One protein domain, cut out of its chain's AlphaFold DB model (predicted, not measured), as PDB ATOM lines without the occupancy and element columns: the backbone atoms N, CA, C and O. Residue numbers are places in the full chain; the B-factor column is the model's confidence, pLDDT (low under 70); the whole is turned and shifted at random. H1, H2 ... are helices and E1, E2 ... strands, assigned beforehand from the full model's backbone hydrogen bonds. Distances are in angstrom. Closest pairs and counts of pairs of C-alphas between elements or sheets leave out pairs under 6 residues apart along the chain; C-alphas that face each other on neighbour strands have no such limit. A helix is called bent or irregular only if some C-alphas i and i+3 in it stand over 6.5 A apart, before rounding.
ATOM      1  N   ASN A   2     182.088 163.445 131.568       69.31
ATOM      2  CA  ASN A   2     182.033 164.135 130.287       69.31
ATOM      3  C   ASN A   2     180.832 163.575 129.524       69.31
ATOM      4  O   ASN A   2     180.654 162.358 129.448       69.31
ATOM      5  N   VAL A   3     179.947 164.453 129.061       84.38
ATOM      6  CA  VAL A   3     178.722 164.048 128.372       84.38
ATOM      7  C   VAL A   3     178.975 164.157 126.877       84.38
ATOM      8  O   VAL A   3     179.144 165.257 126.365       84.38
ATOM      9  N   VAL A   4     178.958 163.023 126.182       88.38
ATOM     10  CA  VAL A   4     179.011 162.992 124.716       88.38
ATOM     11  C   VAL A   4     177.603 163.198 124.165       88.38
ATOM     12  O   VAL A   4     176.666 162.502 124.567       88.38
ATOM     13  N   GLN A   5     177.443 164.147 123.245       90.75
ATOM     14  CA  GLN A   5     176.205 164.346 122.490       90.75
ATOM     15  C   GLN A   5     176.340 163.706 121.111       90.75
ATOM     16  O   GLN A   5     177.307 163.962 120.401       90.75
ATOM     17  N   ILE A   6     175.366 162.887 120.715       90.94
ATOM     18  CA  ILE A   6     175.309 162.303 119.370       90.94
ATOM     19  C   ILE A   6     174.176 162.981 118.611       90.94
ATOM     20  O   ILE A   6     173.040 163.018 119.088       90.94
ATOM     21  N   ARG A   7     174.469 163.494 117.416       90.69
ATOM     22  CA  ARG A   7     173.473 164.164 116.574       90.69
ATOM     23  C   ARG A   7     173.646 163.831 115.099       90.69
ATOM     24  O   ARG A   7     174.743 163.530 114.638       90.69
ATOM     25  N   VAL A   8     172.548 163.944 114.351       90.19
ATOM     26  CA  VAL A   8     172.598 163.951 112.886       90.19
ATOM     27  C   VAL A   8     173.352 165.192 112.436       90.19
ATOM     28  O   VAL A   8     173.080 166.307 112.900       90.19
ATOM     29  N   SER A   9     174.288 164.995 111.523       82.56
ATOM     30  CA  SER A   9     175.038 166.085 110.943       82.56
ATOM     31  C   SER A   9     174.258 166.712 109.796       82.56
ATOM     32  O   SER A   9     174.051 166.088 108.762       82.56
ATOM     33  N   ARG A  10     173.748 167.927 110.016       72.19
ATOM     34  CA  ARG A  10     172.981 168.681 109.005       72.19
ATOM     35  C   ARG A  10     173.856 169.612 108.168       72.19
ATOM     36  O   ARG A  10     173.470 169.953 107.061       72.19
ATOM     37  N   ASP A  11     174.991 170.004 108.734       68.38
ATOM     38  CA  ASP A  11     176.093 170.728 108.102       68.38
ATOM     39  C   ASP A  11     177.313 170.554 109.028       68.38
ATOM     40  O   ASP A  11     177.593 171.400 109.884       68.38
ATOM     41  N   PRO A  12     177.937 169.363 109.042       60.38
ATOM     42  CA  PRO A  12     179.239 169.242 109.671       60.38
ATOM     43  C   PRO A  12     180.176 170.105 108.852       60.38
ATOM     44  O   PRO A  12     180.280 169.874 107.651       60.38
ATOM     45  N   GLY A  13     180.906 171.034 109.461       75.62
ATOM     46  CA  GLY A  13     182.064 171.595 108.775       75.62
ATOM     47  C   GLY A  13     182.885 170.433 108.210       75.62
ATOM     48  O   GLY A  13     183.383 169.609 108.978       75.62
ATOM     49  N   ARG A  14     182.921 170.306 106.878       87.25
ATOM     50  CA  ARG A  14     183.545 169.183 106.160       87.25
ATOM     51  C   ARG A  14     184.967 168.972 106.669       87.25
ATOM     52  O   ARG A  14     185.331 167.869 107.056       87.25
ATOM     53  N   ASP A  15     185.687 170.073 106.845       91.06
ATOM     54  CA  ASP A  15     187.021 170.125 107.440       91.06
ATOM     55  C   ASP A  15     187.095 169.486 108.836       91.06
ATOM     56  O   ASP A  15     188.044 168.762 109.124       91.06
ATOM     57  N   SER A  16     186.093 169.691 109.698       89.50
ATOM     58  CA  SER A  16     186.028 169.067 111.027       89.50
ATOM     59  C   SER A  16     185.848 167.552 110.941       89.50
ATOM     60  O   SER A  16     186.470 166.821 111.705       89.50
ATOM     61  N   ILE A  17     185.037 167.059 109.998       89.25
ATOM     62  CA  ILE A  17     184.904 165.615 109.753       89.25
ATOM     63  C   ILE A  17     186.230 165.023 109.281       89.25
ATOM     64  O   ILE A  17     186.655 163.980 109.785       89.25
ATOM     65  N   LEU A  18     186.877 165.674 108.315       91.19
ATOM     66  CA  LEU A  18     188.143 165.201 107.764       91.19
ATOM     67  C   LEU A  18     189.247 165.222 108.820       91.19
ATOM     68  O   LEU A  18     190.053 164.297 108.869       91.19
ATOM     69  N   ALA A  19     189.264 166.237 109.688       91.12
ATOM     70  CA  ALA A  19     190.200 166.333 110.800       91.12
ATOM     71  C   ALA A  19     190.024 165.181 111.797       91.12
ATOM     72  O   ALA A  19     191.016 164.568 112.183       91.12
ATOM     73  N   VAL A  20     188.783 164.832 112.149       90.88
ATOM     74  CA  VAL A  20     188.500 163.698 113.042       90.88
ATOM     75  C   VAL A  20     188.948 162.372 112.436       90.88
ATOM     76  O   VAL A  20     189.604 161.587 113.114       90.88
ATOM     77  N   HIS A  21     188.677 162.136 111.149       89.50
ATOM     78  CA  HIS A  21     189.175 160.938 110.461       89.50
ATOM     79  C   HIS A  21     190.698 160.929 110.328       89.50
ATOM     80  O   HIS A  21     191.321 159.889 110.490       89.50
ATOM     81  N   ARG A  22     191.335 162.076 110.083       91.00
ATOM     82  CA  ARG A  22     192.799 162.141 110.040       91.00
ATOM     83  C   ARG A  22     193.414 161.823 111.404       91.00
ATOM     84  O   ARG A  22     194.354 161.041 111.463       91.00
ATOM     85  N   SER A  23     192.872 162.400 112.474       88.69
ATOM     86  CA  SER A  23     193.347 162.186 113.844       88.69
ATOM     87  C   SER A  23     193.181 160.726 114.284       88.69
ATOM     88  O   SER A  23     194.132 160.105 114.754       88.69
ATOM     89  N   ALA A  24     192.015 160.122 114.024       86.56
ATOM     90  CA  ALA A  24     191.709 158.759 114.460       86.56
ATOM     91  C   ALA A  24     192.610 157.671 113.842       86.56
ATOM     92  O   ALA A  24     192.796 156.621 114.453       86.56
ATOM     93  N   PHE A  25     193.160 157.913 112.648       86.31
ATOM     94  CA  PHE A  25     193.984 156.956 111.897       86.31
ATOM     95  C   PHE A  25     195.476 157.356 111.825       86.31
ATOM     96  O   PHE A  25     196.274 156.669 111.187       86.31
ATOM     97  N   GLY A  26     195.873 158.443 112.498       87.06
ATOM     98  CA  GLY A  26     197.262 158.908 112.577       87.06
ATOM     99  C   GLY A  26     197.853 159.406 111.251       87.06
ATOM    100  O   GLY A  26     197.168 159.525 110.238       87.06
ATOM    101  N   ASP A  27     199.152 159.707 111.249       89.81
ATOM    102  CA  ASP A  27     199.820 160.351 110.104       89.81
ATOM    103  C   ASP A  27     199.920 159.456 108.856       89.81
ATOM    104  O   ASP A  27     199.926 159.969 107.735       89.81
ATOM    105  N   ASP A  28     199.976 158.134 109.042       90.00
ATOM    106  CA  ASP A  28     200.145 157.170 107.950       90.00
ATOM    107  C   ASP A  28     198.815 156.883 107.229       90.00
ATOM    108  O   ASP A  28     198.713 157.038 106.010       90.00
ATOM    109  N   GLU A  29     197.775 156.481 107.969       89.75
ATOM    110  CA  GLU A  29     196.482 156.084 107.390       89.75
ATOM    111  C   GLU A  29     195.468 157.238 107.355       89.75
ATOM    112  O   GLU A  29     194.597 157.273 106.482       89.75
ATOM    113  N   GLY A  30     195.599 158.232 108.235       90.50
ATOM    114  CA  GLY A  30     194.692 159.377 108.336       90.50
ATOM    115  C   GLY A  30     194.496 160.159 107.040       90.50
ATOM    116  O   GLY A  30     193.346 160.425 106.679       90.50
ATOM    117  N   PRO A  31     195.548 160.527 106.284       93.44
ATOM    118  CA  PRO A  31     195.384 161.193 104.993       93.44
ATOM    119  C   PRO A  31     194.628 160.341 103.966       93.44
ATOM    120  O   PRO A  31     193.818 160.878 103.216       93.44
ATOM    121  N   VAL A  32     194.852 159.023 103.956       92.81
ATOM    122  CA  VAL A  32     194.197 158.094 103.022       92.81
ATOM    123  C   VAL A  32     192.716 157.943 103.364       92.81
ATOM    124  O   VAL A  32     191.863 158.088 102.491       92.81
ATOM    125  N   ILE A  33     192.399 157.700 104.638       90.38
ATOM    126  CA  ILE A  33     191.018 157.519 105.095       90.38
ATOM    127  C   ILE A  33     190.229 158.825 105.000       90.38
ATOM    128  O   ILE A  33     189.105 158.817 104.504       90.38
ATOM    129  N   SER A  34     190.812 159.957 105.410       91.25
ATOM    130  CA  SER A  34     190.152 161.260 105.252       91.25
ATOM    131  C   SER A  34     189.897 161.591 103.780       91.25
ATOM    132  O   SER A  34     188.807 162.051 103.470       91.25
ATOM    133  N   GLY A  35     190.825 161.279 102.868       92.00
ATOM    134  CA  GLY A  35     190.601 161.425 101.426       92.00
ATOM    135  C   GLY A  35     189.438 160.570 100.910       92.00
ATOM    136  O   GLY A  35     188.569 161.082 100.214       92.00
ATOM    137  N   LEU A  36     189.355 159.300 101.319       90.81
ATOM    138  CA  LEU A  36     188.234 158.430 100.947       90.81
ATOM    139  C   LEU A  36     186.890 158.970 101.460       90.81
ATOM    140  O   LEU A  36     185.890 158.934 100.747       90.81
ATOM    141  N   VAL A  37     186.856 159.475 102.695       89.56
ATOM    142  CA  VAL A  37     185.652 160.095 103.264       89.56
ATOM    143  C   VAL A  37     185.277 161.363 102.498       89.56
ATOM    144  O   VAL A  37     184.095 161.569 102.236       89.56
ATOM    145  N   ASP A  38     186.259 162.181 102.119       91.81
ATOM    146  CA  ASP A  38     186.058 163.397 101.330       91.81
ATOM    147  C   ASP A  38     185.402 163.096  99.978       91.81
ATOM    148  O   ASP A  38     184.373 163.678  99.644       91.81
ATOM    149  N   GLU A  39     185.943 162.116  99.252       90.38
ATOM    150  CA  GLU A  39     185.392 161.643  97.977       90.38
ATOM    151  C   GLU A  39     183.985 161.050  98.149       90.38
ATOM    152  O   GLU A  39     183.093 161.319  97.350       90.38
ATOM    153  N   THR A  40     183.757 160.287  99.224       88.19
ATOM    154  CA  THR A  40     182.460 159.645  99.501       88.19
ATOM    155  C   THR A  40     181.358 160.665  99.799       88.19
ATOM    156  O   THR A  40     180.202 160.433  99.454       88.19
ATOM    157  N   LEU A  41     181.682 161.795 100.437       85.94
ATOM    158  CA  LEU A  41     180.705 162.854 100.717       85.94
ATOM    159  C   LEU A  41     180.199 163.546  99.442       85.94
ATOM    160  O   LEU A  41     179.099 164.097  99.466       85.94
ATOM    161  N   ASP A  42     180.973 163.502  98.355       87.56
ATOM    162  CA  ASP A  42     180.598 164.048  97.047       87.56
ATOM    163  C   ASP A  42     180.020 162.991  96.087       87.56
ATOM    164  O   ASP A  42     179.579 163.345  94.991       87.56
ATOM    165  N   ASP A  43     180.019 161.707  96.463       85.56
ATOM    166  CA  ASP A  43     179.557 160.611  95.609       85.56
ATOM    167  C   ASP A  43     178.024 160.434  95.684       85.56
ATOM    168  O   ASP A  43     177.499 159.913  96.675       85.56
ATOM    169  N   PRO A  44     177.276 160.780  94.616       84.44
ATOM    170  CA  PRO A  44     175.821 160.660  94.611       84.44
ATOM    171  C   PRO A  44     175.335 159.203  94.602       84.44
ATOM    172  O   PRO A  44     174.164 158.950  94.881       84.44
ATOM    173  N   THR A  45     176.188 158.225  94.270       85.50
ATOM    174  CA  THR A  45     175.799 156.805  94.261       85.50
ATOM    175  C   THR A  45     175.627 156.237  95.670       85.50
ATOM    176  O   THR A  45     174.905 155.257  95.854       85.50
ATOM    177  N   GLY A  46     176.227 156.894  96.666       80.81
ATOM    178  CA  GLY A  46     176.068 156.586  98.082       80.81
ATOM    179  C   GLY A  46     174.810 157.183  98.716       80.81
ATOM    180  O   GLY A  46     174.571 156.962  99.906       80.81
ATOM    181  N   GLU A  47     173.993 157.934  97.973       83.62
ATOM    182  CA  GLU A  47     172.764 158.515  98.510       83.62
ATOM    183  C   GLU A  47     171.636 157.474  98.683       83.62
ATOM    184  O   GLU A  47     171.466 156.579  97.852       83.62
ATOM    185  N   PRO A  48     170.800 157.594  99.737       80.69
ATOM    186  CA  PRO A  48     170.848 158.610 100.790       80.69
ATOM    187  C   PRO A  48     171.964 158.365 101.814       80.69
ATOM    188  O   PRO A  48     172.249 157.230 102.190       80.69
ATOM    189  N   ILE A  49     172.527 159.461 102.325       83.88
ATOM    190  CA  ILE A  49     173.583 159.445 103.340       83.88
ATOM    191  C   ILE A  49     172.994 159.746 104.723       83.88
ATOM    192  O   ILE A  49     172.219 160.691 104.895       83.88
ATOM    193  N   LEU A  50     173.400 158.980 105.737       87.56
ATOM    194  CA  LEU A  50     173.214 159.325 107.147       87.56
ATOM    195  C   LEU A  50     174.583 159.595 107.777       87.56
ATOM    196  O   LEU A  50     175.382 158.682 107.966       87.56
ATOM    197  N   SER A  51     174.829 160.853 108.138       88.31
ATOM    198  CA  SER A  51     176.026 161.279 108.868       88.31
ATOM    199  C   SER A  51     175.680 161.545 110.334       88.31
ATOM    200  O   SER A  51     174.764 162.317 110.639       88.31
ATOM    201  N   LEU A  52     176.405 160.900 111.250       90.19
ATOM    202  CA  LEU A  52     176.297 161.094 112.696       90.19
ATOM    203  C   LEU A  52     177.613 161.634 113.242       90.19
ATOM    204  O   LEU A  52     178.677 161.097 112.940       90.19
ATOM    205  N   VAL A  53     177.533 162.653 114.092       90.12
ATOM    206  CA  VAL A  53     178.696 163.219 114.782       90.12
ATOM    207  C   VAL A  53     178.543 163.059 116.287       90.12
ATOM    208  O   VAL A  53     177.435 163.177 116.823       90.12
ATOM    209  N   ALA A  54     179.658 162.769 116.948       90.38
ATOM    210  CA  ALA A  54     179.793 162.790 118.393       90.38
ATOM    211  C   ALA A  54     180.503 164.084 118.791       90.38
ATOM    212  O   ALA A  54     181.570 164.391 118.263       90.38
ATOM    213  N   GLU A  55     179.910 164.830 119.715       88.50
ATOM    214  CA  GLU A  55     180.470 166.065 120.252       88.50
ATOM    215  C   GLU A  55     180.801 165.895 121.730       88.50
ATOM    216  O   GLU A  55     179.966 165.438 122.519       88.50
ATOM    217  N   LEU A  56     182.019 166.284 122.093       88.44
ATOM    218  CA  LEU A  56     182.528 166.339 123.454       88.44
ATOM    219  C   LEU A  56     183.005 167.766 123.713       88.44
ATOM    220  O   LEU A  56     183.792 168.293 122.942       88.44
ATOM    221  N   ASP A  57     182.488 168.417 124.756       87.12
ATOM    222  CA  ASP A  57     182.860 169.797 125.113       87.12
ATOM    223  C   ASP A  57     182.720 170.826 123.962       87.12
ATOM    224  O   ASP A  57     183.393 171.854 123.930       87.12
ATOM    225  N   ASN A  58     181.748 170.597 123.066       82.94
ATOM    226  CA  ASN A  58     181.488 171.343 121.819       82.94
ATOM    227  C   ASN A  58     182.533 171.148 120.705       82.94
ATOM    228  O   ASN A  58     182.509 171.880 119.715       82.94
ATOM    229  N   GLU A  59     183.401 170.151 120.831       85.00
ATOM    230  CA  GLU A  59     184.331 169.725 119.789       85.00
ATOM    231  C   GLU A  59     183.886 168.392 119.186       85.00
ATOM    232  O   GLU A  59     183.333 167.524 119.864       85.00
ATOM    233  N   LEU A  60     184.098 168.236 117.880       87.25
ATOM    234  CA  LEU A  60     183.745 167.014 117.169       87.25
ATOM    235  C   LEU A  60     184.772 165.938 117.540       87.25
ATOM    236  O   LEU A  60     185.940 166.050 117.193       87.25
ATOM    237  N   ALA A  61     184.324 164.913 118.257       89.19
ATOM    238  CA  ALA A  61     185.163 163.836 118.783       89.19
ATOM    239  C   ALA A  61     185.008 162.526 117.994       89.19
ATOM    240  O   ALA A  61     185.743 161.566 118.210       89.19
ATOM    241  N   GLY A  62     184.027 162.451 117.093       87.75
ATOM    242  CA  GLY A  62     183.787 161.260 116.290       87.75
ATOM    243  C   GLY A  62     182.814 161.514 115.151       87.75
ATOM    244  O   GLY A  62     181.919 162.356 115.252       87.75
ATOM    245  N   HIS A  63     182.968 160.757 114.070       90.12
ATOM    246  CA  HIS A  63     182.069 160.793 112.927       90.12
ATOM    247  C   HIS A  63     181.826 159.375 112.403       90.12
ATOM    248  O   HIS A  63     182.761 158.591 112.250       90.12
ATOM    249  N   VAL A  64     180.564 159.059 112.116       89.12
ATOM    250  CA  VAL A  64     180.157 157.822 111.445       89.12
ATOM    251  C   VAL A  64     179.320 158.193 110.228       89.12
ATOM    252  O   VAL A  64     178.357 158.956 110.342       89.12
ATOM    253  N   LEU A  65     179.687 157.634 109.076       86.94
ATOM    254  CA  LEU A  65     179.026 157.856 107.796       86.94
ATOM    255  C   LEU A  65     178.388 156.554 107.313       86.94
ATOM    256  O   LEU A  65     179.065 155.534 107.207       86.94
ATOM    257  N   PHE A  66     177.098 156.601 107.003       87.25
ATOM    258  CA  PHE A  66     176.366 155.515 106.360       87.25
ATOM    259  C   PHE A  66     175.943 155.955 104.965       87.25
ATOM    260  O   PHE A  66     175.341 157.020 104.820       87.25
ATOM    261  N   THR A  67     176.208 155.115 103.971       85.12
ATOM    262  CA  THR A  67     175.803 155.314 102.578       85.12
ATOM    263  C   THR A  67     174.907 154.168 102.113       85.12
ATOM    264  O   THR A  67     174.885 153.081 102.700       85.12
ATOM    265  N   SER A  68     174.141 154.423 101.060       85.75
ATOM    266  CA  SER A  68     173.416 153.394 100.326       85.75
ATOM    267  C   SER A  68     174.381 152.523  99.522       85.75
ATOM    268  O   SER A  68     175.378 153.010  98.994       85.75
ATOM    269  N   VAL A  69     174.074 151.230  99.414       82.88
ATOM    270  CA  VAL A  69     174.802 150.277  98.566       82.88
ATOM    271  C   VAL A  69     173.820 149.317  97.902       82.88
ATOM    272  O   VAL A  69     172.842 148.886  98.518       82.88
ATOM    273  N   GLU A  70     174.090 148.943  96.653       82.94
ATOM    274  CA  GLU A  70     173.341 147.899  95.954       82.94
ATOM    275  C   GLU A  70     173.991 146.528  96.167       82.94
ATOM    276  O   GLU A  70     175.212 146.373  96.109       82.94
ATOM    277  N   ILE A  71     173.166 145.510  96.416       83.56
ATOM    278  CA  ILE A  71     173.611 144.135  96.653       83.56
ATOM    279  C   ILE A  71     172.978 143.226  95.609       83.56
ATOM    280  O   ILE A  71     171.767 143.262  95.386       83.56
ATOM    281  N   GLU A  72     173.795 142.373  94.996       85.69
ATOM    282  CA  GLU A  72     173.315 141.420  94.001       85.69
ATOM    283  C   GLU A  72     172.281 140.433  94.587       85.69
ATOM    284  O   GLU A  72     172.429 139.960  95.724       85.69
ATOM    285  N   PRO A  73     171.252 140.046  93.806       84.88
ATOM    286  CA  PRO A  73     170.241 139.092  94.246       84.88
ATOM    287  C   PRO A  73     170.842 137.768  94.740       84.88
ATOM    288  O   PRO A  73     171.729 137.190  94.116       84.88
ATOM    289  N   GLY A  74     170.316 137.241  95.850       83.94
ATOM    290  CA  GLY A  74     170.740 135.949  96.411       83.94
ATOM    291  C   GLY A  74     171.949 136.012  97.350       83.94
ATOM    292  O   GLY A  74     172.392 134.973  97.841       83.94
ATOM    293  N   LYS A  75     172.467 137.208  97.648       77.31
ATOM    294  CA  LYS A  75     173.450 137.438  98.715       77.31
ATOM    295  C   LYS A  75     172.740 137.915  99.986       77.31
ATOM    296  O   LYS A  75     171.834 138.737  99.917       77.31
ATOM    297  N   GLN A  76     173.149 137.404 101.149       74.50
ATOM    298  CA  GLN A  76     172.766 137.993 102.435       74.50
ATOM    299  C   GLN A  76     173.838 139.017 102.815       74.50
ATOM    300  O   GLN A  76     174.972 138.606 103.071       74.50
ATOM    301  N   PRO A  77     173.532 140.322 102.807       70.00
ATOM    302  CA  PRO A  77     174.505 141.320 103.214       70.00
ATOM    303  C   PRO A  77     174.734 141.255 104.723       70.00
ATOM    304  O   PRO A  77     173.796 141.139 105.511       70.00
ATOM    305  N   SER A  78     175.991 141.383 105.126       65.56
ATOM    306  CA  SER A  78     176.377 141.693 106.495       65.56
ATOM    307  C   SER A  78     177.334 142.877 106.457       65.56
ATOM    308  O   SER A  78     178.314 142.876 105.718       65.56
ATOM    309  N   ALA A  79     177.028 143.907 107.240       63.53
ATOM    310  CA  ALA A  79     177.906 145.048 107.439       63.53
ATOM    311  C   ALA A  79     178.413 145.011 108.880       63.53
ATOM    312  O   ALA A  79     177.629 144.853 109.818       63.53
ATOM    313  N   PHE A  80     179.725 145.145 109.054       48.31
ATOM    314  CA  PHE A  80     180.352 145.300 110.358       48.31
ATOM    315  C   PHE A  80     181.103 146.625 110.362       48.31
ATOM    316  O   PHE A  80     182.030 146.813 109.579       48.31
ATOM    317  N   MET A  81     180.703 147.546 111.234       57.56
ATOM    318  CA  MET A  81     181.458 148.773 111.465       57.56
ATOM    319  C   MET A  81     182.454 148.512 112.589       57.56
ATOM    320  O   MET A  81     182.093 148.509 113.766       57.56
ATOM    321  N   ALA A  82     183.706 148.254 112.220       42.75
ATOM    322  CA  ALA A  82     184.805 148.218 113.171       42.75
ATOM    323  C   ALA A  82     185.267 149.659 113.426       42.75
ATOM    324  O   ALA A  82     185.978 150.237 112.611       42.75
ATOM    325  N   LEU A  83     184.858 150.244 114.550       49.41
ATOM    326  CA  LEU A  83     185.465 151.477 115.044       49.41
ATOM    327  C   LEU A  83     186.796 151.099 115.708       49.41
ATOM    328  O   LEU A  83     186.795 150.582 116.829       49.41
ATOM    329  N   GLN A  84     187.927 151.311 115.028       47.72
ATOM    330  CA  GLN A  84     189.203 151.350 115.741       47.72
ATOM    331  C   GLN A  84     189.231 152.641 116.569       47.72
ATOM    332  O   GLN A  84     188.974 153.728 116.060       47.72
ATOM    333  N   HIS A  85     189.413 152.488 117.879       43.25
ATOM    334  CA  HIS A  85     189.412 153.590 118.835       43.25
ATOM    335  C   HIS A  85     190.621 154.503 118.593       43.25
ATOM    336  O   HIS A  85     191.745 154.117 118.899       43.25
ATOM    337  N   GLY A  86     190.359 155.728 118.147       43.50
ATOM    338  CA  GLY A  86     191.225 156.885 118.347       43.50
ATOM    339  C   GLY A  86     190.426 157.958 119.077       43.50
ATOM    340  O   GLY A  86     189.921 158.878 118.447       43.50
ATOM    341  N   ILE A  87     190.230 157.795 120.391       46.78
ATOM    342  CA  ILE A  87     189.820 158.923 121.235       46.78
ATOM    343  C   ILE A  87     191.071 159.775 121.461       46.78
ATOM    344  O   ILE A  87     192.023 159.321 122.094       46.78
ATOM    345  N   GLU A  88     191.112 160.993 120.926       44.47
ATOM    346  CA  GLU A  88     192.032 161.984 121.479       44.47
ATOM    347  C   GLU A  88     191.493 162.387 122.853       44.47
ATOM    348  O   GLU A  88     190.412 162.958 122.980       44.47
ATOM    349  N   GLY A  89     192.240 162.004 123.887       45.44
ATOM    350  CA  GLY A  89     191.879 162.191 125.288       45.44
ATOM    351  C   GLY A  89     191.515 160.875 125.969       45.44
ATOM    352  O   GLY A  89     190.549 160.206 125.610       45.44
ATOM    353  N   GLU A  90     192.299 160.513 126.988       38.28
ATOM    354  CA  GLU A  90     191.940 159.475 127.952       38.28
ATOM    355  C   GLU A  90     190.527 159.746 128.488       38.28
ATOM    356  O   GLU A  90     190.250 160.805 129.055       38.28
ATOM    357  N   CYS A  91     189.623 158.785 128.302       35.59
ATOM    358  CA  CYS A  91     188.379 158.734 129.059       35.59
ATOM    359  C   CYS A  91     188.755 158.433 130.526       35.59
ATOM    360  O   CYS A  91     189.339 157.370 130.758       35.59
ATOM    361  N   PRO A  92     188.506 159.343 131.491       44.81
ATOM    362  CA  PRO A  92     188.874 159.132 132.891       44.81
ATOM    363  C   PRO A  92     188.015 158.068 133.588       44.81
ATOM    364  O   PRO A  92     186.833 157.896 133.206       44.81
TER     365      PRO A  92
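What this domain is: This is residues 2 to 92 of the 92 residues of an uncharacterized protein of Roseiconus nitratireducens (UniProt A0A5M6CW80). A helical hairpin packs on one face of a small three-stranded sheet through its first helix, H1, which crosses the strands, while H2 packs on H1. A long closing stretch, residues 67 to 92, has no named element; its residues 71 to 80 stick out as a free loop before the chain folds back. The 91 printed residues hold E1, H1, H2, E2 and E3 in that order, a mixed class, with the antiparallel sheet ordered E1, E2, E3. The whole is only just compact, close to loose, with a radius of gyration of the C-alphas of 14.5 A and spans of 47 by 29 by 25 A.

Where its parts are: E1, residues 5 to 8, begins at C-alpha 5 (176.205, 164.346, 122.490) and is 10.3 A long. H1, residues 14 to 24, is 15.6 A long. H2, residues 26 to 41, is 20.7 A long and only just irregular: C-alphas 28 and 31 are 6.9 A apart. E2, residues 50 to 56, measures 20.0 A. E3, residues 59 to 66, measures 21.1 A, bends by 50 degrees at residue 62 and ends at C-alpha 66 (176.366, 155.515, 106.360).

How they stand to each other: E1 and E2 are antiparallel, with N 5 and O 55 2.9 A apart, within hydrogen-bond range. E2 and E3 form a hairpin, with N 52 and O 64 at 2.9 A. H1 is on the sheet at a height of 7.9 A, across the strands at 85 degrees to E3 on the local plane; the closest C-alphas of H1 and E3, Val 20 and Gly 62, are 6.2 A apart. H1 and H2, a helical hairpin, touch, closest at the C-alphas of Arg 22 and Gly 30, 3.8 A. Every O i to N i+4 pair is within range in H1, and 10 of 12 in H2.

The domain as a whole: The C-alphas farthest apart, Pro 73 and Pro 92, are 47.4 A apart. The printed part has no cut, and no link between named elements is long. Confidence is under 70 at residues 2, 11 to 12 and 78 to 92.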